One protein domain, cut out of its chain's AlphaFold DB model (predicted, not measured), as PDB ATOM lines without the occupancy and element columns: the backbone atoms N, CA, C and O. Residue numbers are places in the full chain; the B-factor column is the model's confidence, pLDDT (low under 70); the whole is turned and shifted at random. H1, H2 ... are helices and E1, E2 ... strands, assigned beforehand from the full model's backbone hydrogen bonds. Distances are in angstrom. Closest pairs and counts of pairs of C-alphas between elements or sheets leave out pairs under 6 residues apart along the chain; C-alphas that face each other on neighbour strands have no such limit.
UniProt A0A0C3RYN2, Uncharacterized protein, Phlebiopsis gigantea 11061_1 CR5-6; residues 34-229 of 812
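What this domain is: This is residues 34 to 229 of the 812 residues of an uncharacterized protein of Phlebiopsis gigantea 11061_1 CR5-6 (UniProt A0A0C3RYN2). A long hairpin, E1 and E2, makes one end of an elongated body whose core is two long helices, H2 and H5, which run the same way and come together toward the other end. There a short two-stranded sheet, E3 and E4, lies with H3, H8 and H9, while H6 and H7 lie beside H2, and a trailing stretch ends in H10. The printed part has 196 residues, in the order H1 E1 E2 H2 H3 H4 H5 H6 H7 E3 H8 H9 E4 H10, mostly helix; E1 and E2 are antiparallel, E3 and E4 parallel. It is loose, with a radius of gyration of the C-alphas of 20.1 A, and spans 69 by 44 by 28 A.

Where its parts are: E1, residues 47 to 53, and E2, residues 59 to 65, are each 19.2 A long. H5, residues 121 to 147, is 38.7 A long, from C-alpha 121 at (41.421, 40.255, 294.822) to C-alpha 147 at (55.757, 69.648, 315.593). H2, residues 67 to 91, is 34.0 A long, with a kink of 33 degrees near residue 85. The others are H1, 34 to 39; H3, 95 to 104; H4, 112 to 115; H6, 152 to 156; H7, 162 to 169; E3, 183 to 186; H8, 192 to 196; H9, 199 to 202; E4, 210 to 213; and H10, 226 to 229, ending at (69.118, 77.460, 288.382).

How they stand to each other: In the hairpin E1 and E2, N 50 and O 62 are 2.8 A apart, within hydrogen-bond range. The closest C-alphas of E2 and H5, Trp 63 and Gln 121, are 5.9 A apart. H2, the hub, touches H5 at Gly 84 and Ile 142, 6.3 A, at a shallow tilt of 32 degrees, only just short of steep. H2 also touches H1 at Val 69 and Pro 37, 6.5 A, and H4 at Ala 70 and Leu 114, 5.5 A. H2 and H6 only just touch, with 3 pairs of C-alphas within 8 A, the closest Ala 86 and Leu 156; H7 is close to H2 but not clearly touching. E3, H8 H9, E4 form a strand-helix-strand unit, parallel neighbour strands joined through helices, with a right-handed crossover; N 211 and O 183 are 2.8 A apart. Thr 97 of H3 and Asn 186 of E3 have C-alphas 5.9 A apart. Every O i to N i+4 pair is within range in H5, H6, H7 and H8, against 19 of 21 in H2, 2 of 6 in H3, with 3 of 7 O i to N i+3 pairs, and 0 of 2 in H1, with 2 of 3.

The domain as a whole: The two C-alphas farthest apart, those of Gly 57 and Ala 193, are 68.9 A apart. The printed part has no cut. The links H7 to E3 and E4 to H10 are long. The mean pLDDT of the printed part is 73.5, and residues 89 to 109 and 177 to 229 are under 70.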
ATOM      1  N   PHE A  34      41.074  56.576 316.643       87.12
ATOM      2  CA  PHE A  34      40.568  56.866 315.296       87.12
ATOM      3  C   PHE A  34      41.506  56.409 314.161       87.12
ATOM      4  O   PHE A  34      41.059  56.291 313.023       87.12
ATOM      5  N   LEU A  35      42.780  56.107 314.452       88.06
ATOM      6  CA  LEU A  35      43.757  55.606 313.474       88.06
ATOM      7  C   LEU A  35      43.822  54.070 313.401       88.06
ATOM      8  O   LEU A  35      44.443  53.537 312.479       88.06
ATOM      9  N   ALA A  36      43.139  53.348 314.297       87.75
ATOM     10  CA  ALA A  36      43.076  51.882 314.288       87.75
ATOM     11  C   ALA A  36      42.653  51.252 312.941       87.75
ATOM     12  O   ALA A  36      43.247  50.231 312.576       87.75
ATOM     13  N   PRO A  37      41.745  51.849 312.136       88.12
ATOM     14  CA  PRO A  37      41.424  51.350 310.797       88.12
ATOM     15  C   PRO A  37      42.628  51.276 309.845       88.12
ATOM     16  O   PRO A  37      42.586  50.530 308.871       88.12
ATOM     17  N   LEU A  38      43.726  51.998 310.101       85.88
ATOM     18  CA  LEU A  38      44.941  51.938 309.281       85.88
ATOM     19  C   LEU A  38      45.890  50.786 309.668       85.88
ATOM     20  O   LEU A  38      46.924  50.614 309.017       85.88
ATOM     21  N   ARG A  39      45.583  49.952 310.672       86.94
ATOM     22  CA  ARG A  39      46.483  48.865 311.124       86.94
ATOM     23  C   ARG A  39      46.652  47.694 310.138       86.94
ATOM     24  O   ARG A  39      47.685  47.032 310.199       86.94
ATOM     25  N   TYR A  40      45.716  47.452 309.213       85.75
ATOM     26  CA  TYR A  40      45.739  46.277 308.319       85.75
ATOM     27  C   TYR A  40      47.022  46.153 307.476       85.75
ATOM     28  O   TYR A  40      47.344  47.039 306.683       85.75
ATOM     29  N   LYS A  41      47.731  45.019 307.566       82.62
ATOM     30  CA  LYS A  41      48.825  44.693 306.629       82.62
ATOM     31  C   LYS A  41      48.243  44.406 305.240       82.62
ATOM     32  O   LYS A  41      47.081  44.038 305.119       82.62
ATOM     33  N   ARG A  42      49.064  44.472 304.183       82.31
ATOM     34  CA  ARG A  42      48.647  44.241 302.778       82.31
ATOM     35  C   ARG A  42      47.869  42.934 302.546       82.31
ATOM     36  O   ARG A  42      47.023  42.882 301.659       82.31
ATOM     37  N   HIS A  43      48.151  41.888 303.320       85.06
ATOM     38  CA  HIS A  43      47.454  40.598 303.233       85.06
ATOM     39  C   HIS A  43      46.123  40.577 304.000       85.06
ATOM     40  O   HIS A  43      45.219  39.839 303.609       85.06
ATOM     41  N   ASP A  44      45.985  41.443 305.003       90.62
ATOM     42  CA  ASP A  44      44.931  41.430 306.022       90.62
ATOM     43  C   ASP A  44      43.858  42.507 305.768       90.62
ATOM     44  O   ASP A  44      42.921  42.632 306.549       90.62
ATOM     45  N   ILE A  45      43.986  43.293 304.686       91.94
ATOM     46  CA  ILE A  45      42.972  44.272 304.262       91.94
ATOM     47  C   ILE A  45      41.637  43.532 304.039       91.94
ATOM     48  O   ILE A  45      41.605  42.622 303.195       91.94
ATOM     49  N   PRO A  46      40.556  43.900 304.756       95.44
ATOM     50  CA  PRO A  46      39.258  43.255 304.616       95.44
ATOM     51  C   PRO A  46      38.633  43.636 303.277       95.44
ATOM     52  O   PRO A  46      38.599  44.805 302.893       95.44
ATOM     53  N   LEU A  47      38.154  42.634 302.545       96.38
ATOM     54  CA  LEU A  47      37.505  42.819 301.254       96.38
ATOM     55  C   LEU A  47      36.163  42.109 301.256       96.38
ATOM     56  O   LEU A  47      36.100  40.912 301.542       96.38
ATOM     57  N   GLU A  48      35.119  42.822 300.858       97.00
ATOM     58  CA  GLU A  48      33.839  42.202 300.544       97.00
ATOM     59  C   GLU A  48      33.819  41.738 299.081       97.00
ATOM     60  O   GLU A  48      34.339  42.404 298.177       97.00
ATOM     61  N   ARG A  49      33.235  40.556 298.864       96.62
ATOM     62  CA  ARG A  49      32.961  39.979 297.546       96.62
ATOM     63  C   ARG A  49      31.601  40.489 297.079       96.62
ATOM     64  O   ARG A  49      30.608  40.271 297.766       96.62
ATOM     65  N   ILE A  50      31.561  41.116 295.909       96.62
ATOM     66  CA  ILE A  50      30.329  41.521 295.229       96.62
ATOM     67  C   ILE A  50      30.130  40.605 294.029       96.62
ATOM     68  O   ILE A  50      31.070  40.347 293.275       96.62
ATOM     69  N   GLU A  51      28.897  40.160 293.832       96.50
ATOM     70  CA  GLU A  51      28.480  39.405 292.654       96.50
ATOM     71  C   GLU A  51      27.631  40.329 291.781       96.50
ATOM     72  O   GLU A  51      26.621  40.872 292.230       96.50
ATOM     73  N   ILE A  52      28.103  40.580 290.563       93.69
ATOM     74  CA  ILE A  52      27.503  41.504 289.602       93.69
ATOM     75  C   ILE A  52      26.859  40.654 288.497       93.69
ATOM     76  O   ILE A  52      27.554  39.815 287.927       93.69
ATOM     77  N   PRO A  53      25.567  40.828 288.171       92.56
ATOM     78  CA  PRO A  53      24.963  40.153 287.023       92.56
ATOM     79  C   PRO A  53      25.705  40.510 285.731       92.56
ATOM     80  O   PRO A  53      25.902  41.693 285.453       92.56
ATOM     81  N   SER A  54      26.114  39.498 284.968       92.38
ATOM     82  CA  SER A  54      26.801  39.669 283.683       92.38
ATOM     83  C   SER A  54      25.834  39.514 282.504       92.38
ATOM     84  O   SER A  54      24.771  38.900 282.635       92.38
ATOM     85  N   ASP A  55      26.199  40.059 281.341       90.88
ATOM     86  CA  ASP A  55      25.339  40.106 280.143       90.88
ATOM     87  C   ASP A  55      25.011  38.711 279.564       90.88
ATOM     88  O   ASP A  55      24.067  38.569 278.785       90.88
ATOM     89  N   ASP A  56      25.761  37.669 279.943       91.56
ATOM     90  CA  ASP A  56      25.509  36.269 279.572       91.56
ATOM     91  C   ASP A  56      24.554  35.524 280.532       91.56
ATOM     92  O   ASP A  56      24.227  34.357 280.304       91.56
ATOM     93  N   GLY A  57      24.081  36.193 281.592       90.81
ATOM     94  CA  GLY A  57      23.271  35.606 282.663       90.81
ATOM     95  C   GLY A  57      24.083  34.986 283.808       90.81
ATOM     96  O   GLY A  57      23.494  34.418 284.731       90.81
ATOM     97  N   GLY A  58      25.413  35.085 283.771       89.62
ATOM     98  CA  GLY A  58      26.313  34.705 284.854       89.62
ATOM     99  C   GLY A  58      26.401  35.737 285.985       89.62
ATOM    100  O   GLY A  58      25.732  36.774 285.992       89.62
ATOM    101  N   LEU A  59      27.267  35.445 286.959       91.56
ATOM    102  CA  LEU A  59      27.624  36.345 288.057       91.56
ATOM    103  C   LEU A  59      29.129  36.631 288.014       91.56
ATOM    104  O   LEU A  59      29.942  35.783 288.387       91.56
ATOM    105  N   ASP A  60      29.491  37.836 287.585       93.44
ATOM    106  CA  ASP A  60      30.860  38.337 287.634       93.44
ATOM    107  C   ASP A  60      31.253  38.661 289.077       93.44
ATOM    108  O   ASP A  60      30.608  39.447 289.778       93.44
ATOM    109  N   VAL A  61      32.345  38.050 289.537       94.56
ATOM    110  CA  VAL A  61      32.847  38.231 290.900       94.56
ATOM    111  C   VAL A  61      33.825  39.400 290.940       94.56
ATOM    112  O   VAL A  61      34.861  39.385 290.276       94.56
ATOM    113  N   SER A  62      33.537  40.387 291.784       96.25
ATOM    114  CA  SER A  62      34.428  41.516 292.054       96.25
ATOM    115  C   SER A  62      34.651  41.726 293.554       96.25
ATOM    116  O   SER A  62      33.971  41.150 294.403       96.25
ATOM    117  N   TRP A  63      35.649  42.539 293.884       96.88
ATOM    118  CA  TRP A  63      36.105  42.808 295.245       96.88
ATOM    119  C   TRP A  63      36.187  44.317 295.477       96.88
ATOM    120  O   TRP A  63      36.740  45.022 294.631       96.88
ATOM    121  N   ARG A  64      35.717  44.810 296.626       96.00
ATOM    122  CA  ARG A  64      36.005  46.173 297.123       96.00
ATOM    123  C   ARG A  64      36.481  46.128 298.576       96.00
ATOM    124  O   ARG A  64      36.387  45.081 299.219       96.00
ATOM    125  N   LEU A  65      36.992  47.248 299.089       95.69
ATOM    126  CA  LEU A  65      37.218  47.424 300.527       95.69
ATOM    127  C   LEU A  65      35.879  47.294 301.265       95.69
ATOM    128  O   LEU A  65      34.886  47.852 300.803       95.69
ATOM    129  N   GLU A  66      35.850  46.571 302.386       96.94
ATOM    130  CA  GLU A  66      34.635  46.443 303.202       96.94
ATOM    131  C   GLU A  66      34.062  47.831 303.534       96.94
ATOM    132  O   GLU A  66      34.774  48.685 304.061       96.94
ATOM    133  N   SER A  67      32.786  48.063 303.220       93.38
ATOM    134  CA  SER A  67      32.119  49.372 303.320       93.38
ATOM    135  C   SER A  67      32.281  50.091 304.669       93.38
ATOM    136  O   SER A  67      32.378  51.320 304.701       93.38
ATOM    137  N   THR A  68      32.383  49.349 305.773       94.44
ATOM    138  CA  THR A  68      32.692  49.854 307.122       94.44
ATOM    139  C   THR A  68      34.073  50.526 307.180       94.44
ATOM    140  O   THR A  68      34.200  51.666 307.630       94.44
ATOM    141  N   VAL A  69      35.101  49.853 306.661       93.56
ATOM    142  CA  VAL A  69      36.499  50.294 306.632       93.56
ATOM    143  C   VAL A  69      36.730  51.320 305.523       93.56
ATOM    144  O   VAL A  69      37.475  52.276 305.727       93.56
ATOM    145  N   ALA A  70      36.043  51.195 304.383       93.62
ATOM    146  CA  ALA A  70      36.041  52.203 303.324       93.62
ATOM    147  C   ALA A  70      35.524  53.549 303.844       93.62
ATOM    148  O   ALA A  70      36.164  54.583 303.640       93.62
ATOM    149  N   ARG A  71      34.423  53.531 304.604       93.44
ATOM    150  CA  ARG A  71      33.912  54.712 305.299       93.44
ATOM    151  C   ARG A  71      34.934  55.270 306.292       93.44
ATOM    152  O   ARG A  71      35.239  56.455 306.215       93.44
ATOM    153  N   GLN A  72      35.499  54.439 307.169       92.56
ATOM    154  CA  GLN A  72      36.499  54.877 308.156       92.56
ATOM    155  C   GLN A  72      37.740  55.509 307.506       92.56
ATOM    156  O   GLN A  72      38.201  56.559 307.945       92.56
ATOM    157  N   TRP A  73      38.280  54.912 306.441       93.38
ATOM    158  CA  TRP A  73      39.427  55.470 305.717       93.38
ATOM    159  C   TRP A  73      39.068  56.780 305.005       93.38
ATOM    160  O   TRP A  73      39.896  57.685 304.966       93.38
ATOM    161  N   SER A  74      37.841  56.912 304.488       91.62
ATOM    162  CA  SER A  74      37.336  58.163 303.908       91.62
ATOM    163  C   SER A  74      37.161  59.262 304.967       91.62
ATOM    164  O   SER A  74      37.551  60.405 304.738       91.62
ATOM    165  N   GLU A  75      36.674  58.921 306.166       90.00
ATOM    166  CA  GLU A  75      36.573  59.839 307.310       90.00
ATOM    167  C   GLU A  75      37.970  60.299 307.787       90.00
ATOM    168  O   GLU A  75      38.195  61.503 307.926       90.00
ATOM    169  N   ILE A  76      38.946  59.389 307.927       89.81
ATOM    170  CA  ILE A  76      40.350  59.724 308.256       89.81
ATOM    171  C   ILE A  76      40.987  60.600 307.167       89.81
ATOM    172  O   ILE A  76      41.652  61.591 307.473       89.81
ATOM    173  N   ALA A  77      40.766  60.281 305.890       89.38
ATOM    174  CA  ALA A  77      41.244  61.099 304.782       89.38
ATOM    175  C   ALA A  77      40.625  62.502 304.805       89.38
ATOM    176  O   ALA A  77      41.332  63.491 304.618       89.38
ATOM    177  N   GLY A  78      39.324  62.600 305.097       87.00
ATOM    178  CA  GLY A  78      38.615  63.859 305.295       87.00
ATOM    179  C   GLY A  78      39.237  64.700 306.409       87.00
ATOM    180  O   GLY A  78      39.500  65.883 306.189       87.00
ATOM    181  N   ILE A  79      39.553  64.093 307.559       87.75
ATOM    182  CA  ILE A  79      40.304  64.744 308.645       87.75
ATOM    183  C   ILE A  79      41.635  65.281 308.102       87.75
ATOM    184  O   ILE A  79      41.916  66.472 308.239       87.75
ATOM    185  N   PHE A  80      42.431  64.451 307.423       86.75
ATOM    186  CA  PHE A  80      43.741  64.858 306.910       86.75
ATOM    187  C   PHE A  80      43.672  65.957 305.828       86.75
ATOM    188  O   PHE A  80      44.523  66.844 305.837       86.75
ATOM    189  N   VAL A  81      42.646  65.996 304.965       85.12
ATOM    190  CA  VAL A  81      42.404  67.129 304.039       85.12
ATOM    191  C   VAL A  81      42.191  68.433 304.817       85.12
ATOM    192  O   VAL A  81      42.830  69.443 304.521       85.12
ATOM    193  N   HIS A  82      41.317  68.424 305.827       84.44
ATOM    194  CA  HIS A  82      41.001  69.628 306.604       84.44
ATOM    195  C   HIS A  82      42.191  70.095 307.449       84.44
ATOM    196  O   HIS A  82      42.451  71.296 307.519       84.44
ATOM    197  N   LEU A  83      42.957  69.163 308.026       84.69
ATOM    198  CA  LEU A  83      44.217  69.463 308.707       84.69
ATOM    199  C   LEU A  83      45.249  70.055 307.746       84.69
ATOM    200  O   LEU A  83      45.811  71.107 308.039       84.69
ATOM    201  N   GLY A  84      45.454  69.445 306.578       82.25
ATOM    202  CA  GLY A  84      46.351  69.966 305.547       82.25
ATOM    203  C   GLY A  84      45.990  71.396 305.138       82.25
ATOM    204  O   GLY A  84      46.866  72.259 305.087       82.25
ATOM    205  N   HIS A  85      44.704  71.694 304.930       81.75
ATOM    206  CA  HIS A  85      44.235  73.048 304.620       81.75
ATOM    207  C   HIS A  85      44.406  74.032 305.788       81.75
ATOM    208  O   HIS A  85      44.934  75.123 305.576       81.75
ATOM    209  N   ALA A  86      44.044  73.662 307.020       82.62
ATOM    210  CA  ALA A  86      44.233  74.521 308.195       82.62
ATOM    211  C   ALA A  86      45.721  74.844 308.446       82.62
ATOM    212  O   ALA A  86      46.075  75.981 308.753       82.62
ATOM    213  N   LEU A  87      46.609  73.869 308.233       77.50
ATOM    214  CA  LEU A  87      48.061  74.024 308.367       77.50
ATOM    215  C   LEU A  87      48.726  74.642 307.114       77.50
ATOM    216  O   LEU A  87      49.885  75.057 307.174       77.50
ATOM    217  N   THR A  88      48.009  74.795 305.990       72.00
ATOM    218  CA  THR A  88      48.539  75.431 304.762       72.00
ATOM    219  C   THR A  88      48.880  76.910 304.974       72.00
ATOM    220  O   THR A  88      49.782  77.433 304.319       72.00
ATOM    221  N   VAL A  89      48.269  77.573 305.962       63.88
ATOM    222  CA  VAL A  89      48.668  78.926 306.388       63.88
ATOM    223  C   VAL A  89      50.149  78.963 306.815       63.88
ATOM    224  O   VAL A  89      50.850  79.922 306.498       63.88
ATOM    225  N   TYR A  90      50.679  77.889 307.414       61.03
ATOM    226  CA  TYR A  90      52.095  77.775 307.805       61.03
ATOM    227  C   TYR A  90      53.006  77.290 306.671       61.03
ATOM    228  O   TYR A  90      54.180  77.655 306.614       61.03
ATOM    229  N   ARG A  91      52.459  76.535 305.712       59.25
ATOM    230  CA  ARG A  91      53.160  76.075 304.497       59.25
ATOM    231  C   ARG A  91      53.669  77.240 303.634       59.25
ATOM    232  O   ARG A  91      54.647  77.075 302.909       59.25
ATOM    233  N   THR A  92      53.074  78.430 303.765       54.62
ATOM    234  CA  THR A  92      53.590  79.673 303.157       54.62
ATOM    235  C   THR A  92      54.857  80.214 303.834       54.62
ATOM    236  O   THR A  92      55.700  80.796 303.156       54.62
ATOM    237  N   GLN A  93      55.036  79.986 305.142       52.22
ATOM    238  CA  GLN A  93      56.210  80.421 305.913       52.22
ATOM    239  C   GLN A  93      57.361  79.402 305.833       52.22
ATOM    240  O   GLN A  93      58.519  79.792 305.719       52.22
ATOM    241  N   ALA A  94      57.048  78.103 305.793       51.88
ATOM    242  CA  ALA A  94      58.006  77.007 305.589       51.88
ATOM    243  C   ALA A  94      58.287  76.706 304.092       51.88
ATOM    244  O   ALA A  94      58.526  75.559 303.701       51.88
ATOM    245  N   THR A  95      58.207  77.725 303.227       45.31
ATOM    246  CA  THR A  95      58.043  77.564 301.769       45.31
ATOM    247  C   THR A  95      59.199  76.846 301.073       45.31
ATOM    248  O   THR A  95      58.958  76.070 300.149       45.31
ATOM    249  N   GLY A  96      60.448  77.088 301.481       48.84
ATOM    250  CA  GLY A  96      61.619  76.505 300.811       48.84
ATOM    251  C   GLY A  96      61.811  75.005 301.070       48.84
ATOM    252  O   GLY A  96      62.342  74.299 300.222       48.84
ATOM    253  N   THR A  97      61.373  74.487 302.222       47.62
ATOM    254  CA  THR A  97      61.644  73.092 302.626       47.62
ATOM    255  C   THR A  97      60.567  72.130 302.133       47.62
ATOM    256  O   THR A  97      60.875  71.028 301.680       47.62
ATOM    257  N   LEU A  98      59.295  72.541 302.191       46.41
ATOM    258  CA  LEU A  98      58.154  71.684 301.846       46.41
ATOM    259  C   LEU A  98      57.810  71.671 300.348       46.41
ATOM    260  O   LEU A  98      57.186  70.721 299.877       46.41
ATOM    261  N   THR A  99      58.232  72.669 299.565       44.00
ATOM    262  CA  THR A  99      57.917  72.721 298.124       44.00
ATOM    263  C   THR A  99      58.433  71.499 297.357       44.00
ATOM    264  O   THR A  99      57.685  70.956 296.547       44.00
ATOM    265  N   THR A 100      59.632  70.985 297.663       46.09
ATOM    266  CA  THR A 100      60.157  69.757 297.030       46.09
ATOM    267  C   THR A 100      59.340  68.500 297.339       46.09
ATOM    268  O   THR A 100      59.059  67.731 296.424       46.09
ATOM    269  N   LEU A 101      58.901  68.304 298.589       44.22
ATOM    270  CA  LEU A 101      58.037  67.173 298.964       44.22
ATOM    271  C   LEU A 101      56.682  67.257 298.244       44.22
ATOM    272  O   LEU A 101      56.222  66.310 297.609       44.22
ATOM    273  N   THR A 102      56.065  68.438 298.279       44.38
ATOM    274  CA  THR A 102      54.696  68.641 297.781       44.38
ATOM    275  C   THR A 102      54.556  68.573 296.255       44.38
ATOM    276  O   THR A 102      53.438  68.445 295.760       44.38
ATOM    277  N   GLY A 103      55.665  68.594 295.504       44.69
ATOM    278  CA  GLY A 103      55.681  68.283 294.071       44.69
ATOM    279  C   GLY A 103      55.442  66.798 293.770       44.69
ATOM    280  O   GLY A 103      54.757  66.475 292.802       44.69
ATOM    281  N   VAL A 104      55.940  65.895 294.624       42.47
ATOM    282  CA  VAL A 104      55.719  64.439 294.507       42.47
ATOM    283  C   VAL A 104      54.287  64.076 294.916       42.47
ATOM    284  O   VAL A 104      53.650  63.220 294.306       42.47
ATOM    285  N   PHE A 105      53.736  64.783 295.906       47.19
ATOM    286  CA  PHE A 105      52.402  64.526 296.458       47.19
ATOM    287  C   PHE A 105      51.246  65.201 295.691       47.19
ATOM    288  O   PHE A 105      50.147  65.346 296.221       47.19
ATOM    289  N   GLN A 106      51.446  65.550 294.410       45.56
ATOM    290  CA  GLN A 106      50.379  66.027 293.511       45.56
ATOM    291  C   GLN A 106      49.440  64.925 292.988       45.56
ATOM    292  O   GLN A 106      48.573  65.198 292.159       45.56
ATOM    293  N   ASN A 107      49.562  63.684 293.462       49.41
ATOM    294  CA  ASN A 107      48.494  62.703 293.304       49.41
ATOM    295  C   ASN A 107      47.510  62.919 294.470       49.41
ATOM    296  O   ASN A 107      47.833  62.509 295.587       49.41
ATOM    297  N   PRO A 108      46.362  63.601 294.265       55.62
ATOM    298  CA  PRO A 108      45.430  63.867 295.354       55.62
ATOM    299  C   PRO A 108      44.951  62.550 295.959       55.62
ATOM    300  O   PRO A 108      44.896  61.528 295.268       55.62
ATOM    301  N   TRP A 109      44.561  62.578 297.233       69.81
ATOM    302  CA  TRP A 109      43.775  61.490 297.799       69.81
ATOM    303  C   TRP A 109      42.557  61.229 296.900       69.81
ATOM    304  O   TRP A 109      41.775  62.141 296.631       69.81
ATOM    305  N   ARG A 110      42.437  59.991 296.411       79.75
ATOM    306  CA  ARG A 110      41.385  59.555 295.488       79.75
ATOM    307  C   ARG A 110      40.376  58.695 296.251       79.75
ATOM    308  O   ARG A 110      40.600  57.482 296.341       79.75
ATOM    309  N   PRO A 111      39.311  59.273 296.845       79.56
ATOM    310  CA  PRO A 111      38.318  58.500 297.595       79.56
ATOM    311  C   PRO A 111      37.651  57.423 296.727       79.56
ATOM    312  O   PRO A 111      37.283  56.364 297.233       79.56
ATOM    313  N   GLU A 112      37.605  57.625 295.405       86.56
ATOM    314  CA  GLU A 112      37.081  56.673 294.427       86.56
ATOM    315  C   GLU A 112      37.820  55.323 294.469       86.56
ATOM    316  O   GLU A 112      37.259  54.305 294.080       86.56
ATOM    317  N   VAL A 113      39.069  55.275 294.954       88.31
ATOM    318  CA  VAL A 113      39.845  54.026 295.094       88.31
ATOM    319  C   VAL A 113      39.291  53.118 296.199       88.31
ATOM    320  O   VAL A 113      39.494  51.907 296.124       88.31
ATOM    321  N   LEU A 114      38.583  53.664 297.193       90.38
ATOM    322  CA  LEU A 114      37.970  52.873 298.269       90.38
ATOM    323  C   LEU A 114      36.645  52.239 297.842       90.38
ATOM    324  O   LEU A 114      36.353  51.106 298.216       90.38
ATOM    325  N   GLU A 115      35.863  52.963 297.042       91.25
ATOM    326  CA  GLU A 115      34.560  52.517 296.533       91.25
ATOM    327  C   GLU A 115      34.685  51.641 295.274       91.25
ATOM    328  O   GLU A 115      33.779  50.871 294.949       91.25
ATOM    329  N   LYS A 116      35.820  51.731 294.568       93.50
ATOM    330  CA  LYS A 116      36.087  50.989 293.336       93.50
ATOM    331  C   LYS A 116      36.074  49.472 293.543       93.50
ATOM    332  O   LYS A 116      36.736  48.928 294.425       93.50
ATOM    333  N   THR A 117      35.397  48.790 292.624       95.38
ATOM    334  CA  THR A 117      35.440  47.335 292.480       95.38
ATOM    335  C   THR A 117      36.619  46.884 291.609       95.38
ATOM    336  O   THR A 117      37.053  47.569 290.676       95.38
ATOM    337  N   PHE A 118      37.150  45.703 291.915       95.06
ATOM    338  CA  PHE A 118      38.273  45.075 291.220       95.06
ATOM    339  C   PHE A 118      37.940  43.617 290.894       95.06
ATOM    340  O   PHE A 118      37.472  42.884 291.760       95.06
ATOM    341  N   ILE A 119      38.235  43.173 289.670       94.25
ATOM    342  CA  ILE A 119      38.015  41.779 289.239       94.25
ATOM    343  C   ILE A 119      38.915  40.819 290.042       94.25
ATOM    344  O   ILE A 119      38.480  39.769 290.509       94.25
ATOM    345  N   LEU A 120      40.180  41.196 290.264       92.94
ATOM    346  CA  LEU A 120      41.151  40.374 290.985       92.94
ATOM    347  C   LEU A 120      41.364  40.872 292.420       92.94
ATOM    348  O   LEU A 120      41.797  42.003 292.646       92.94
ATOM    349  N   GLN A 121      41.178  39.979 293.397       94.81
ATOM    350  CA  GLN A 121      41.421  40.255 294.822       94.81
ATOM    351  C   GLN A 121      42.850  40.772 295.092       94.81
ATOM    352  O   GLN A 121      43.062  41.635 295.944       94.81
ATOM    353  N   LYS A 122      43.839  40.268 294.341       90.81
ATOM    354  CA  LYS A 122      45.243  40.706 294.411       90.81
ATOM    355  C   LYS A 122      45.394  42.196 294.086       90.81
ATOM    356  O   LYS A 122      46.162  42.890 294.754       90.81
ATOM    357  N   ASP A 123      44.650  42.678 293.097       88.62
ATOM    358  CA  ASP A 123      44.745  44.054 292.619       88.62
ATOM    359  C   ASP A 123      44.034  45.003 293.586       88.62
ATOM    360  O   ASP A 123      44.605  46.039 293.921       88.62
ATOM    361  N   ALA A 124      42.888  44.592 294.148       91.19
ATOM    362  CA  ALA A 124      42.249  45.284 295.271       91.19
ATOM    363  C   ALA A 124      43.226  45.466 296.444       91.19
ATOM    364  O   ALA A 124      43.522  46.595 296.836       91.19
ATOM    365  N   LYS A 125      43.822  44.372 296.955       90.00
ATOM    366  CA  LYS A 125      44.805  44.443 298.056       90.00
ATOM    367  C   LYS A 125      46.027  45.290 297.702       90.00
ATOM    368  O   LYS A 125      46.603  45.923 298.581       90.00
ATOM    369  N   SER A 126      46.431  45.347 296.431       81.44
ATOM    370  CA  SER A 126      47.546  46.195 296.005       81.44
ATOM    371  C   SER A 126      47.182  47.681 295.945       81.44
ATOM    372  O   SER A 126      47.933  48.500 296.464       81.44
ATOM    373  N   GLN A 127      46.042  48.044 295.354       84.00
ATOM    374  CA  GLN A 127      45.617  49.443 295.226       84.00
ATOM    375  C   GLN A 127      45.215  50.038 296.580       84.00
ATOM    376  O   GLN A 127      45.596  51.163 296.896       84.00
ATOM    377  N   LEU A 128      44.546  49.259 297.432       88.44
ATOM    378  CA  LEU A 128      44.187  49.678 298.788       88.44
ATOM    379  C   LEU A 128      45.419  49.778 299.701       88.44
ATOM    380  O   LEU A 128      45.499  50.695 300.513       88.44
ATOM    381  N   SER A 129      46.436  48.926 299.521       82.94
ATOM    382  CA  SER A 129      47.725  49.098 300.209       82.94
ATOM    383  C   SER A 129      48.450  50.385 299.793       82.94
ATOM    384  O   SER A 129      49.130  50.980 300.627       82.94
ATOM    385  N   ASN A 130      48.291  50.838 298.545       77.94
ATOM    386  CA  ASN A 130      48.837  52.117 298.081       77.94
ATOM    387  C   ASN A 130      48.024  53.308 298.624       77.94
ATOM    388  O   ASN A 130      48.606  54.282 299.093       77.94
ATOM    389  N   ALA A 131      46.690  53.218 298.632       83.81
ATOM    390  CA  ALA A 131      45.821  54.233 299.239       83.81
ATOM    391  C   ALA A 131      46.134  54.417 300.736       83.81
ATOM    392  O   ALA A 131      46.324  55.540 301.199       83.81
ATOM    393  N   ARG A 132      46.298  53.309 301.470       86.00
ATOM    394  CA  ARG A 132      46.766  53.293 302.862       86.00
ATOM    395  C   ARG A 132      48.111  53.997 303.028       86.00
ATOM    396  O   ARG A 132      48.249  54.817 303.928       86.00
ATOM    397  N   LEU A 133      49.091  53.694 302.173       76.25
ATOM    398  CA  LEU A 133      50.420  54.309 302.235       76.25
ATOM    399  C   LEU A 133      50.341  55.837 302.079       76.25
ATOM    400  O   LEU A 133      50.955  56.556 302.863       76.25
ATOM    401  N   ASN A 134      49.513  56.331 301.153       77.69
ATOM    402  CA  ASN A 134      49.286  57.768 300.966       77.69
ATOM    403  C   ASN A 134      48.712  58.443 302.228       77.69
ATOM    404  O   ASN A 134      49.143  59.541 302.574       77.69
ATOM    405  N   LEU A 135      47.797  57.784 302.956       82.44
ATOM    406  CA  LEU A 135      47.283  58.306 304.232       82.44
ATOM    407  C   LEU A 135      48.364  58.369 305.315       82.44
ATOM    408  O   LEU A 135      48.400  59.333 306.072       82.44
ATOM    409  N   LEU A 136      49.272  57.390 305.377       78.44
ATOM    410  CA  LEU A 136      50.387  57.411 306.332       78.44
ATOM    411  C   LEU A 136      51.417  58.505 305.994       78.44
ATOM    412  O   LEU A 136      51.983  59.103 306.907       78.44
ATOM    413  N   ILE A 137      51.604  58.823 304.706       71.56
ATOM    414  CA  ILE A 137      52.424  59.958 304.249       71.56
ATOM    415  C   ILE A 137      51.780  61.289 304.661       71.56
ATOM    416  O   ILE A 137      52.453  62.146 305.233       71.56
ATOM    417  N   TRP A 138      50.472  61.452 304.448       78.00
ATOM    418  CA  TRP A 138      49.740  62.650 304.878       78.00
ATOM    419  C   TRP A 138      49.742  62.810 306.402       78.00
ATOM    420  O   TRP A 138      49.983  63.908 306.902       78.00
ATOM    421  N   MET A 139      49.563  61.715 307.147       83.44
ATOM    422  CA  MET A 139      49.716  61.689 308.602       83.44
ATOM    423  C   MET A 139      51.103  62.203 309.018       83.44
ATOM    424  O   MET A 139      51.191  63.022 309.932       83.44
ATOM    425  N   ALA A 140      52.175  61.781 308.337       76.56
ATOM    426  CA  ALA A 140      53.532  62.251 308.608       76.56
ATOM    427  C   ALA A 140      53.726  63.750 308.286       76.56
ATOM    428  O   ALA A 140      54.255  64.467 309.135       76.56
ATOM    429  N   GLU A 141      53.258  64.258 307.134       75.62
ATOM    430  CA  GLU A 141      53.339  65.698 306.787       75.62
ATOM    431  C   GLU A 141      52.598  66.566 307.817       75.62
ATOM    432  O   GLU A 141      53.154  67.535 308.335       75.62
ATOM    433  N   ILE A 142      51.364  66.192 308.167       81.75
ATOM    434  CA  ILE A 142      50.538  66.904 309.154       81.75
ATOM    435  C   ILE A 142      51.212  66.901 310.527       81.75
ATOM    436  O   ILE A 142      51.301  67.940 311.180       81.75
ATOM    437  N   THR A 143      51.729  65.749 310.955       82.94
ATOM    438  CA  THR A 143      52.356  65.620 312.274       82.94
ATOM    439  C   THR A 143      53.673  66.398 312.360       82.94
ATOM    440  O   THR A 143      53.945  67.036 313.377       82.94
ATOM    441  N   TYR A 144      54.451  66.434 311.274       76.50
ATOM    442  CA  TYR A 144      55.612  67.317 311.151       76.50
ATOM    443  C   TYR A 144      55.201  68.794 311.258       76.50
ATOM    444  O   TYR A 144      55.772  69.528 312.061       76.50
ATOM    445  N   LEU A 145      54.165  69.234 310.536       77.56
ATOM    446  CA  LEU A 145      53.665  70.615 310.604       77.56
ATOM    447  C   LEU A 145      53.193  71.013 312.015       77.56
ATOM    448  O   LEU A 145      53.430  72.145 312.435       77.56
ATOM    449  N   MET A 146      52.581  70.091 312.764       81.88
ATOM    450  CA  MET A 146      52.211  70.299 314.173       81.88
ATOM    451  C   MET A 146      53.446  70.401 315.087       81.88
ATOM    452  O   MET A 146      53.464  71.226 316.000       81.88
ATOM    453  N   SER A 147      54.502  69.622 314.817       76.12
ATOM    454  CA  SER A 147      55.757  69.648 315.593       76.12
ATOM    455  C   SER A 147      56.493  70.993 315.531       76.12
ATOM    456  O   SER A 147      57.135  71.395 316.499       76.12
ATOM    457  N   LEU A 148      56.351  71.724 314.417       70.81
ATOM    458  CA  LEU A 148      57.027  73.003 314.188       70.81
ATOM    459  C   LEU A 148      56.410  74.190 314.947       70.81
ATOM    460  O   LEU A 148      57.041  75.247 315.000       70.81
ATOM    461  N   ARG A 149      55.187  74.076 315.493       72.06
ATOM    462  CA  ARG A 149      54.471  75.222 316.084       72.06
ATOM    463  C   ARG A 149      53.806  74.887 317.427       72.06
ATOM    464  O   ARG A 149      52.725  74.298 317.428       72.06
ATOM    465  N   PRO A 150      54.352  75.328 318.580       72.44
ATOM    466  CA  PRO A 150      53.619  75.250 319.844       72.44
ATOM    467  C   PRO A 150      52.323  76.077 319.763       72.44
ATOM    468  O   PRO A 150      52.331  77.204 319.265       72.44
ATOM    469  N   GLY A 151      51.207  75.530 320.252       79.69
ATOM    470  CA  GLY A 151      49.898  76.185 320.172       79.69
ATOM    471  C   GLY A 151      49.090  75.879 318.902       79.69
ATOM    472  O   GLY A 151      48.088  76.560 318.664       79.69
ATOM    473  N   TRP A 152      49.489  74.887 318.091       86.06
ATOM    474  CA  TRP A 152      48.731  74.413 316.917       86.06
ATOM    475  C   TRP A 152      47.277  74.041 317.266       86.06
ATOM    476  O   TRP A 152      46.373  74.238 316.451       86.06
ATOM    477  N   GLU A 153      47.031  73.592 318.500       88.94
ATOM    478  CA  GLU A 153      45.725  73.203 319.039       88.94
ATOM    479  C   GLU A 153      44.717  74.353 318.918       88.94
ATOM    480  O   GLU A 153      43.555  74.147 318.569       88.94
ATOM    481  N   ARG A 154      45.177  75.587 319.174       86.50
ATOM    482  CA  ARG A 154      44.348  76.804 319.174       86.50
ATOM    483  C   ARG A 154      43.991  77.295 317.776       86.50
ATOM    484  O   ARG A 154      43.019  78.037 317.644       86.50
ATOM    485  N   GLU A 155      44.764  76.923 316.758       81.69
ATOM    486  CA  GLU A 155      44.418  77.211 315.364       81.69
ATOM    487  C   GLU A 155      43.482  76.139 314.811       81.69
ATOM    488  O   GLU A 155      42.444  76.462 314.240       81.69
ATOM    489  N   LEU A 156      43.786  74.859 315.054       84.81
ATOM    490  CA  LEU A 156      42.914  73.762 314.639       84.81
ATOM    491  C   LEU A 156      41.518  73.871 315.269       84.81
ATOM    492  O   LEU A 156      40.530  73.668 314.570       84.81
ATOM    493  N   ALA A 157      41.406  74.320 316.524       87.75
ATOM    494  CA  ALA A 157      40.124  74.618 317.174       87.75
ATOM    495  C   ALA A 157      39.241  75.662 316.443       87.75
ATOM    496  O   ALA A 157      38.063  75.786 316.772       87.75
ATOM    497  N   ARG A 158      39.778  76.415 315.470       85.94
ATOM    498  CA  ARG A 158      39.029  77.360 314.614       85.94
ATOM    499  C   ARG A 158      38.528  76.732 313.310       85.94
ATOM    500  O   ARG A 158      37.696  77.332 312.636       85.94
ATOM    501  N   HIS A 159      39.066  75.572 312.930       82.56
ATOM    502  CA  HIS A 159      38.948  75.012 311.580       82.56
ATOM    503  C   HIS A 159      38.485  73.548 311.529       82.56
ATOM    504  O   HIS A 159      38.009  73.116 310.481       82.56
ATOM    505  N   ILE A 160      38.584  72.793 312.628       85.25
ATOM    506  CA  ILE A 160      38.080  71.415 312.740       85.25
ATOM    507  C   ILE A 160      37.133  71.239 313.943       85.25
ATOM    508  O   ILE A 160      37.236  71.981 314.923       85.25
ATOM    509  N   PRO A 161      36.219  70.249 313.909       89.50
ATOM    510  CA  PRO A 161      35.351  69.923 315.038       89.50
ATOM    511  C   PRO A 161      36.126  69.596 316.333       89.50
ATOM    512  O   PRO A 161      37.159  68.923 316.275       89.50
ATOM    513  N   PRO A 162      35.599  69.953 317.524       87.88
ATOM    514  CA  PRO A 162      36.267  69.677 318.801       87.88
ATOM    515  C   PRO A 162      36.547  68.195 319.080       87.88
ATOM    516  O   PRO A 162      37.503  67.884 319.784       87.88
ATOM    517  N   HIS A 163      35.743  67.276 318.529       87.69
ATOM    518  CA  HIS A 163      35.975  65.839 318.690       87.69
ATOM    519  C   HIS A 163      37.194  65.369 317.883       87.69
ATOM    520  O   HIS A 163      38.064  64.736 318.467       87.69
ATOM    521  N   TRP A 164      37.364  65.806 316.624       88.50
ATOM    522  CA  TRP A 164      38.601  65.554 315.866       88.50
ATOM    523  C   TRP A 164      39.829  66.092 316.606       88.50
ATOM    524  O   TRP A 164      40.845  65.411 316.679       88.50
ATOM    525  N   LEU A 165      39.737  67.281 317.214       88.38
ATOM    526  CA  LEU A 165      40.835  67.829 318.012       88.38
ATOM    527  C   LEU A 165      41.140  66.968 319.253       88.38
ATOM    528  O   LEU A 165      42.308  66.792 319.594       88.38
ATOM    529  N   ALA A 166      40.126  66.406 319.915       86.25
ATOM    530  CA  ALA A 166      40.315  65.475 321.029       86.25
ATOM    531  C   ALA A 166      40.908  64.126 320.579       86.25
ATOM    532  O   ALA A 166      41.769  63.583 321.267       86.25
ATOM    533  N   ASP A 167      40.492  63.608 319.423       84.62
ATOM    534  CA  ASP A 167      40.979  62.345 318.861       84.62
ATOM    535  C   ASP A 167      42.433  62.466 318.377       84.62
ATOM    536  O   ASP A 167      43.259  61.609 318.686       84.62
ATOM    537  N   ILE A 168      42.789  63.583 317.731       87.12
ATOM    538  CA  ILE A 168      44.175  63.940 317.385       87.12
ATOM    539  C   ILE A 168      45.037  64.011 318.651       87.12
ATOM    540  O   ILE A 168      46.088  63.372 318.698       87.12
ATOM    541  N   ASN A 169      44.571  64.705 319.698       85.88
ATOM    542  CA  ASN A 169      45.277  64.824 320.983       85.88
ATOM    543  C   ASN A 169      45.443  63.496 321.747       85.88
ATOM    544  O   ASN A 169      46.256  63.422 322.664       85.88
ATOM    545  N   ARG A 170      44.689  62.451 321.392       84.12
ATOM    546  CA  ARG A 170      44.795  61.096 321.963       84.12
ATOM    547  C   ARG A 170      45.585  60.125 321.081       84.12
ATOM    548  O   ARG A 170      45.690  58.950 321.421       84.12
ATOM    549  N   SER A 171      46.084  60.583 319.936       85.94
ATOM    550  CA  SER A 171      46.698  59.731 318.918       85.94
ATOM    551  C   SER A 171      48.221  59.825 318.893       85.94
ATOM    552  O   SER A 171      48.819  60.812 319.326       85.94
ATOM    553  N   CYS A 172      48.845  58.841 318.244       82.25
ATOM    554  CA  CYS A 172      50.277  58.818 317.949       82.25
ATOM    555  C   CYS A 172      50.784  59.998 317.092       82.25
ATOM    556  O   CYS A 172      51.988  60.118 316.861       82.25
ATOM    557  N   MET A 173      49.895  60.867 316.593       82.06
ATOM    558  CA  MET A 173      50.296  62.110 315.939       82.06
ATOM    559  C   MET A 173      50.937  63.056 316.963       82.06
ATOM    560  O   MET A 173      52.102  63.404 316.814       82.06
ATOM    561  N   VAL A 174      50.242  63.426 318.043       82.50
ATOM    562  CA  VAL A 174      50.758  64.439 318.988       82.50
ATOM    563  C   VAL A 174      51.828  63.916 319.946       82.50
ATOM    564  O   VAL A 174      52.611  64.710 320.470       82.50
ATOM    565  N   ASP A 175      51.856  62.602 320.182       77.44
ATOM    566  CA  ASP A 175      52.708  61.989 321.200       77.44
ATOM    567  C   ASP A 175      54.203  62.223 320.911       77.44
ATOM    568  O   ASP A 175      54.702  61.983 319.806       77.44
ATOM    569  N   ARG A 176      54.928  62.721 321.915       71.81
ATOM    570  CA  ARG A 176      56.368  63.009 321.841       71.81
ATOM    571  C   ARG A 176      57.235  61.840 322.299       71.81
ATOM    572  O   ARG A 176      58.422  61.836 321.998       71.81
ATOM    573  N   ASN A 177      56.646  60.862 322.985       69.69
ATOM    574  CA  ASN A 177      57.327  59.684 323.523       69.69
ATOM    575  C   ASN A 177      57.456  58.565 322.476       69.69
ATOM    576  O   ASN A 177      58.219  57.617 322.647       69.69
ATOM    577  N   ILE A 178      56.704  58.666 321.377       68.31
ATOM    578  CA  ILE A 178      56.777  57.738 320.251       68.31
ATOM    579  C   ILE A 178      58.031  58.017 319.426       68.31
ATOM    580  O   ILE A 178      58.185  59.096 318.851       68.31
ATOM    581  N   LEU A 179      58.881  56.997 319.300       64.19
ATOM    582  CA  LEU A 179      60.037  57.013 318.411       64.19
ATOM    583  C   LEU A 179      59.585  57.183 316.951       64.19
ATOM    584  O   LEU A 179      58.838  56.362 316.413       64.19
ATOM    585  N   ARG A 180      60.061  58.252 316.310       67.31
ATOM    586  CA  ARG A 180      59.782  58.595 314.906       67.31
ATOM    587  C   ARG A 180      60.956  58.190 314.032       67.31
ATOM    588  O   ARG A 180      62.100  58.273 314.472       67.31
ATOM    589  N   GLN A 181      60.682  57.801 312.788       62.19
ATOM    590  CA  GLN A 181      61.747  57.402 311.865       62.19
ATOM    591  C   GLN A 181      62.663  58.572 311.453       62.19
ATOM    592  O   GLN A 181      63.810  58.313 311.117       62.19
ATOM    593  N   GLY A 182      62.221  59.834 311.573       64.38
ATOM    594  CA  GLY A 182      63.045  61.051 311.578       64.38
ATOM    595  C   GLY A 182      62.455  62.261 310.841       64.38
ATOM    596  O   GLY A 182      61.241  62.411 310.713       64.38
ATOM    597  N   VAL A 183      63.326  63.139 310.334       61.62
ATOM    598  CA  VAL A 183      62.985  64.296 309.474       61.62
ATOM    599  C   VAL A 183      63.973  64.390 308.313       61.62
ATOM    600  O   VAL A 183      65.170  64.414 308.567       61.62
ATOM    601  N   PHE A 184      63.504  64.541 307.069       60.09
ATOM    602  CA  PHE A 184      64.359  64.976 305.954       60.09
ATOM    603  C   PHE A 184      64.299  66.497 305.779       60.09
ATOM    604  O   PHE A 184      63.234  67.054 305.511       60.09
ATOM    605  N   ILE A 185      65.449  67.169 305.881       57.62
ATOM    606  CA  ILE A 185      65.599  68.606 305.612       57.62
ATOM    607  C   ILE A 185      66.423  68.786 304.335       57.62
ATOM    608  O   ILE A 185      67.586  68.390 304.264       57.62
ATOM    609  N   ASN A 186      65.837  69.431 303.325       55.97
ATOM    610  CA  ASN A 186      66.561  69.847 302.126       55.97
ATOM    611  C   ASN A 186      67.305  71.166 302.398       55.97
ATOM    612  O   ASN A 186      66.743  72.256 302.238       55.97
ATOM    613  N   ALA A 187      68.569  71.056 302.813       51.75
ATOM    614  CA  ALA A 187      69.412  72.195 303.177       51.75
ATOM    615  C   ALA A 187      69.773  73.093 301.975       51.75
ATOM    616  O   ALA A 187      70.218  74.222 302.168       51.75
ATOM    617  N   CYS A 188      69.560  72.617 300.741       46.53
ATOM    618  CA  CYS A 188      69.834  73.354 299.505       46.53
ATOM    619  C   CYS A 188      68.613  74.096 298.923       46.53
ATOM    620  O   CYS A 188      68.797  74.952 298.061       46.53
ATOM    621  N   ALA A 189      67.381  73.796 299.360       44.47
ATOM    622  CA  ALA A 189      66.153  74.422 298.835       44.47
ATOM    623  C   ALA A 189      65.626  75.603 299.676       44.47
ATOM    624  O   ALA A 189      64.729  76.331 299.250       44.47
ATOM    625  N   THR A 190      66.179  75.812 300.869       46.84
ATOM    626  CA  THR A 190      65.800  76.890 301.795       46.84
ATOM    627  C   THR A 190      66.859  77.983 301.856       46.84
ATOM    628  O   THR A 190      68.048  77.732 301.678       46.84
ATOM    629  N   SER A 191      66.445  79.203 302.220       52.38
ATOM    630  CA  SER A 191      67.385  80.139 302.844       52.38
ATOM    631  C   SER A 191      67.920  79.487 304.128       52.38
ATOM    632  O   SER A 191      67.095  79.077 304.950       52.38
ATOM    633  N   PRO A 192      69.246  79.389 304.356       52.62
ATOM    634  CA  PRO A 192      69.786  78.688 305.524       52.62
ATOM    635  C   PRO A 192      69.212  79.175 306.864       52.62
ATOM    636  O   PRO A 192      68.965  78.381 307.767       52.62
ATOM    637  N   ALA A 193      68.886  80.466 306.967       49.47
ATOM    638  CA  ALA A 193      68.275  81.056 308.157       49.47
ATOM    639  C   ALA A 193      66.844  80.555 308.469       49.47
ATOM    640  O   ALA A 193      66.393  80.703 309.601       49.47
ATOM    641  N   GLN A 194      66.118  79.985 307.498       53.00
ATOM    642  CA  GLN A 194      64.714  79.568 307.664       53.00
ATOM    643  C   GLN A 194      64.531  78.156 308.228       53.00
ATOM    644  O   GLN A 194      63.477  77.882 308.790       53.00
ATOM    645  N   TRP A 195      65.509  77.259 308.066       58.00
ATOM    646  CA  TRP A 195      65.440  75.902 308.626       58.00
ATOM    647  C   TRP A 195      66.291  75.755 309.890       58.00
ATOM    648  O   TRP A 195      65.892  75.047 310.812       58.00
ATOM    649  N   MET A 196      67.398  76.501 309.997       56.22
ATOM    650  CA  MET A 196      68.206  76.582 311.222       56.22
ATOM    651  C   MET A 196      67.399  77.097 312.427       56.22
ATOM    652  O   MET A 196      67.655  76.690 313.554       56.22
ATOM    653  N   SER A 197      66.385  77.941 312.204       57.38
ATOM    654  CA  SER A 197      65.450  78.394 313.246       57.38
ATOM    655  C   SER A 197      64.431  77.332 313.682       57.38
ATOM    656  O   SER A 197      63.827  77.477 314.742       57.38
ATOM    657  N   LEU A 198      64.250  76.260 312.904       56.69
ATOM    658  CA  LEU A 198      63.378  75.129 313.239       56.69
ATOM    659  C   LEU A 198      64.127  74.026 314.001       56.69
ATOM    660  O   LEU A 198      63.496  73.273 314.741       56.69
ATOM    661  N   LEU A 199      65.460  73.948 313.870       60.75
ATOM    662  CA  LEU A 199      66.284  72.947 314.559       60.75
ATOM    663  C   LEU A 199      66.029  72.866 316.078       60.75
ATOM    664  O   LEU A 199      65.826  71.751 316.548       60.75
ATOM    665  N   PRO A 200      65.931  73.970 316.854       67.69
ATOM    666  CA  PRO A 200      65.644  73.882 318.291       67.69
ATOM    667  C   PRO A 200      64.292  73.230 318.616       67.69
ATOM    668  O   PRO A 200      64.143  72.603 319.662       67.69
ATOM    669  N   HIS A 201      63.303  73.347 317.723       63.03
ATOM    670  CA  HIS A 201      62.013  72.674 317.875       63.03
ATOM    671  C   HIS A 201      62.099  71.194 317.489       63.03
ATOM    672  O   HIS A 201      61.550  70.354 318.199       63.03
ATOM    673  N   LEU A 202      62.846  70.847 316.438       62.16
ATOM    674  CA  LEU A 202      63.060  69.447 316.058       62.16
ATOM    675  C   LEU A 202      63.896  68.688 317.102       62.16
ATOM    676  O   LEU A 202      63.524  67.583 317.481       62.16
ATOM    677  N   PHE A 203      64.945  69.300 317.656       64.19
ATOM    678  CA  PHE A 203      65.722  68.731 318.765       64.19
ATOM    679  C   PHE A 203      64.918  68.590 320.072       64.19
ATOM    680  O   PHE A 203      65.323  67.837 320.952       64.19
ATOM    681  N   SER A 204      63.759  69.254 320.202       63.38
ATOM    682  CA  SER A 204      62.851  69.066 321.347       63.38
ATOM    683  C   SER A 204      61.987  67.793 321.268       63.38
ATOM    684  O   SER A 204      61.210  67.523 322.187       63.38
ATOM    685  N   TYR A 205      62.121  67.000 320.197       61.69
ATOM    686  CA  TYR A 205      61.535  65.663 320.075       61.69
ATOM    687  C   TYR A 205      62.587  64.592 320.420       61.69
ATOM    688  O   TYR A 205      63.511  64.372 319.631       61.69
ATOM    689  N   PRO A 206      62.477  63.910 321.578       56.97
ATOM    690  CA  PRO A 206      63.493  62.963 322.026       56.97
ATOM    691  C   PRO A 206      63.621  61.770 321.068       56.97
ATOM    692  O   PRO A 206      62.637  61.222 320.577       56.97
ATOM    693  N   GLY A 207      64.862  61.362 320.791       57.50
ATOM    694  CA  GLY A 207      65.179  60.189 319.967       57.50
ATOM    695  C   GLY A 207      64.951  60.330 318.454       57.50
ATOM    696  O   GLY A 207      65.321  59.412 317.721       57.50
ATOM    697  N   MET A 208      64.394  61.445 317.970       65.12
ATOM    698  CA  MET A 208      64.100  61.667 316.550       65.12
ATOM    699  C   MET A 208      65.378  61.987 315.740       65.12
ATOM    700  O   MET A 208      65.995  63.025 315.982       65.12
ATOM    701  N   PRO A 209      65.791  61.152 314.764       58.31
ATOM    702  CA  PRO A 209      66.950  61.444 313.919       58.31
ATOM    703  C   PRO A 209      66.617  62.493 312.843       58.31
ATOM    704  O   PRO A 209      65.467  62.621 312.410       58.31
ATOM    705  N   ILE A 210      67.626  63.237 312.384       60.75
ATOM    706  CA  ILE A 210      67.458  64.304 311.387       60.75
ATOM    707  C   ILE A 210      68.417  64.063 310.221       60.75
ATOM    708  O   ILE A 210      69.634  64.107 310.361       60.75
ATOM    709  N   TYR A 211      67.845  63.831 309.047       60.72
ATOM    710  CA  TYR A 211      68.542  63.571 307.797       60.72
ATOM    711  C   TYR A 211      68.670  64.883 307.011       60.72
ATOM    712  O   TYR A 211      67.662  65.477 306.614       60.72
ATOM    713  N   LEU A 212      69.895  65.351 306.764       54.16
ATOM    714  CA  LEU A 212      70.138  66.554 305.961       54.16
ATOM    715  C   LEU A 212      70.530  66.170 304.531       54.16
ATOM    716  O   LEU A 212      71.550  65.522 304.316       54.16
ATOM    717  N   ALA A 213      69.753  66.610 303.543       51.81
ATOM    718  CA  ALA A 213      70.133  66.497 302.137       51.81
ATOM    719  C   ALA A 213      70.959  67.726 301.723       51.81
ATOM    720  O   ALA A 213      70.454  68.854 301.729       51.81
ATOM    721  N   TYR A 214      72.226  67.497 301.366       41.72
ATOM    722  CA  TYR A 214      73.205  68.514 300.981       41.72
ATOM    723  C   TYR A 214      74.154  67.974 299.897       41.72
ATOM    724  O   TYR A 214      74.479  66.790 299.896       41.72
ATOM    725  N   GLY A 215      74.637  68.847 299.005       41.50
ATOM    726  CA  GLY A 215      75.741  68.545 298.083       41.50
ATOM    727  C   GLY A 215      75.440  68.776 296.599       41.50
ATOM    728  O   GLY A 215      74.297  68.946 296.182       41.50
ATOM    729  N   ALA A 216      76.498  68.783 295.781       38.59
ATOM    730  CA  ALA A 216      76.439  69.089 294.344       38.59
ATOM    731  C   ALA A 216      76.034  67.900 293.442       38.59
ATOM    732  O   ALA A 216      75.800  68.093 292.250       38.59
ATOM    733  N   LYS A 217      75.983  66.680 293.992       45.12
ATOM    734  CA  LYS A 217      75.646  65.428 293.292       45.12
ATOM    735  C   LYS A 217      74.660  64.598 294.120       45.12
ATOM    736  O   LYS A 217      74.999  63.535 294.627       45.12
ATOM    737  N   ILE A 218      73.435  65.096 294.270       44.16
ATOM    738  CA  ILE A 218      72.319  64.254 294.722       44.16
ATOM    739  C   ILE A 218      72.015  63.254 293.579       44.16
ATOM    740  O   ILE A 218      72.060  63.675 292.421       44.16
ATOM    741  N   PRO A 219      71.762  61.952 293.839       37.19
ATOM    742  CA  PRO A 219      71.610  60.946 292.782       37.19
ATOM    743  C   PRO A 219      70.546  61.278 291.724       37.19
ATOM    744  O   PRO A 219      69.542  61.921 292.020       37.19
ATOM    745  N   VAL A 220      70.734  60.756 290.506       36.38
ATOM    746  CA  VAL A 220      69.931  61.042 289.291       36.38
ATOM    747  C   VAL A 220      68.413  60.873 289.488       36.38
ATOM    748  O   VAL A 220      67.620  61.528 288.821       36.38
ATOM    749  N   PHE A 221      67.981  60.066 290.463       37.81
ATOM    750  CA  PHE A 221      66.571  59.920 290.855       37.81
ATOM    751  C   PHE A 221      65.898  61.228 291.337       37.81
ATOM    752  O   PHE A 221      64.673  61.298 291.409       37.81
ATOM    753  N   PHE A 222      66.681  62.268 291.648       38.31
ATOM    754  CA  PHE A 222      66.213  63.608 292.024       38.31
ATOM    755  C   PHE A 222      66.218  64.616 290.853       38.31
ATOM    756  O   PHE A 222      65.908  65.796 291.045       38.31
ATOM    757  N   GLU A 223      66.557  64.199 289.628       36.09
ATOM    758  CA  GLU A 223      66.570  65.094 288.470       36.09
ATOM    759  C   GLU A 223      65.159  65.429 287.963       36.09
ATOM    760  O   GLU A 223      64.531  64.655 287.248       36.09
ATOM    761  N   HIS A 224      64.716  66.668 288.205       40.16
ATOM    762  CA  HIS A 224      64.523  67.597 287.084       40.16
ATOM    763  C   HIS A 224      64.389  69.073 287.514       40.16
ATOM    764  O   HIS A 224      63.805  69.421 288.538       40.16
ATOM    765  N   LYS A 225      64.869  69.965 286.636       33.25
ATOM    766  CA  LYS A 225      64.699  71.436 286.625       33.25
ATOM    767  C   LYS A 225      65.364  72.251 287.747       33.25
ATOM    768  O   LYS A 225      66.106  73.165 287.406       33.25
ATOM    769  N   LEU A 226      65.148  71.964 289.034       36.66
ATOM    770  CA  LEU A 226      65.579  72.873 290.121       36.66
ATOM    771  C   LEU A 226      67.103  73.108 290.177       36.66
ATOM    772  O   LEU A 226      67.549  74.226 290.426       36.66
ATOM    773  N   PHE A 227      67.910  72.080 289.897       32.28
ATOM    774  CA  PHE A 227      69.364  72.141 290.092       32.28
ATOM    775  C   PHE A 227      70.108  73.054 289.098       32.28
ATOM    776  O   PHE A 227      71.168  73.591 289.414       32.28
ATOM    777  N   GLN A 228      69.555  73.277 287.900       35.25
ATOM    778  CA  GLN A 228      70.206  74.087 286.858       35.25
ATOM    779  C   GLN A 228      70.187  75.597 287.157       35.25
ATOM    780  O   GLN A 228      70.912  76.352 286.514       35.25
ATOM    781  N   GLN A 229      69.371  76.042 288.117       34.81
ATOM    782  CA  GLN A 229      69.118  77.460 288.382       34.81
ATOM    783  C   GLN A 229      70.008  78.057 289.493       34.81
ATOM    784  O   GLN A 229      70.096  79.279 289.598       34.81
TER     785      GLN A 229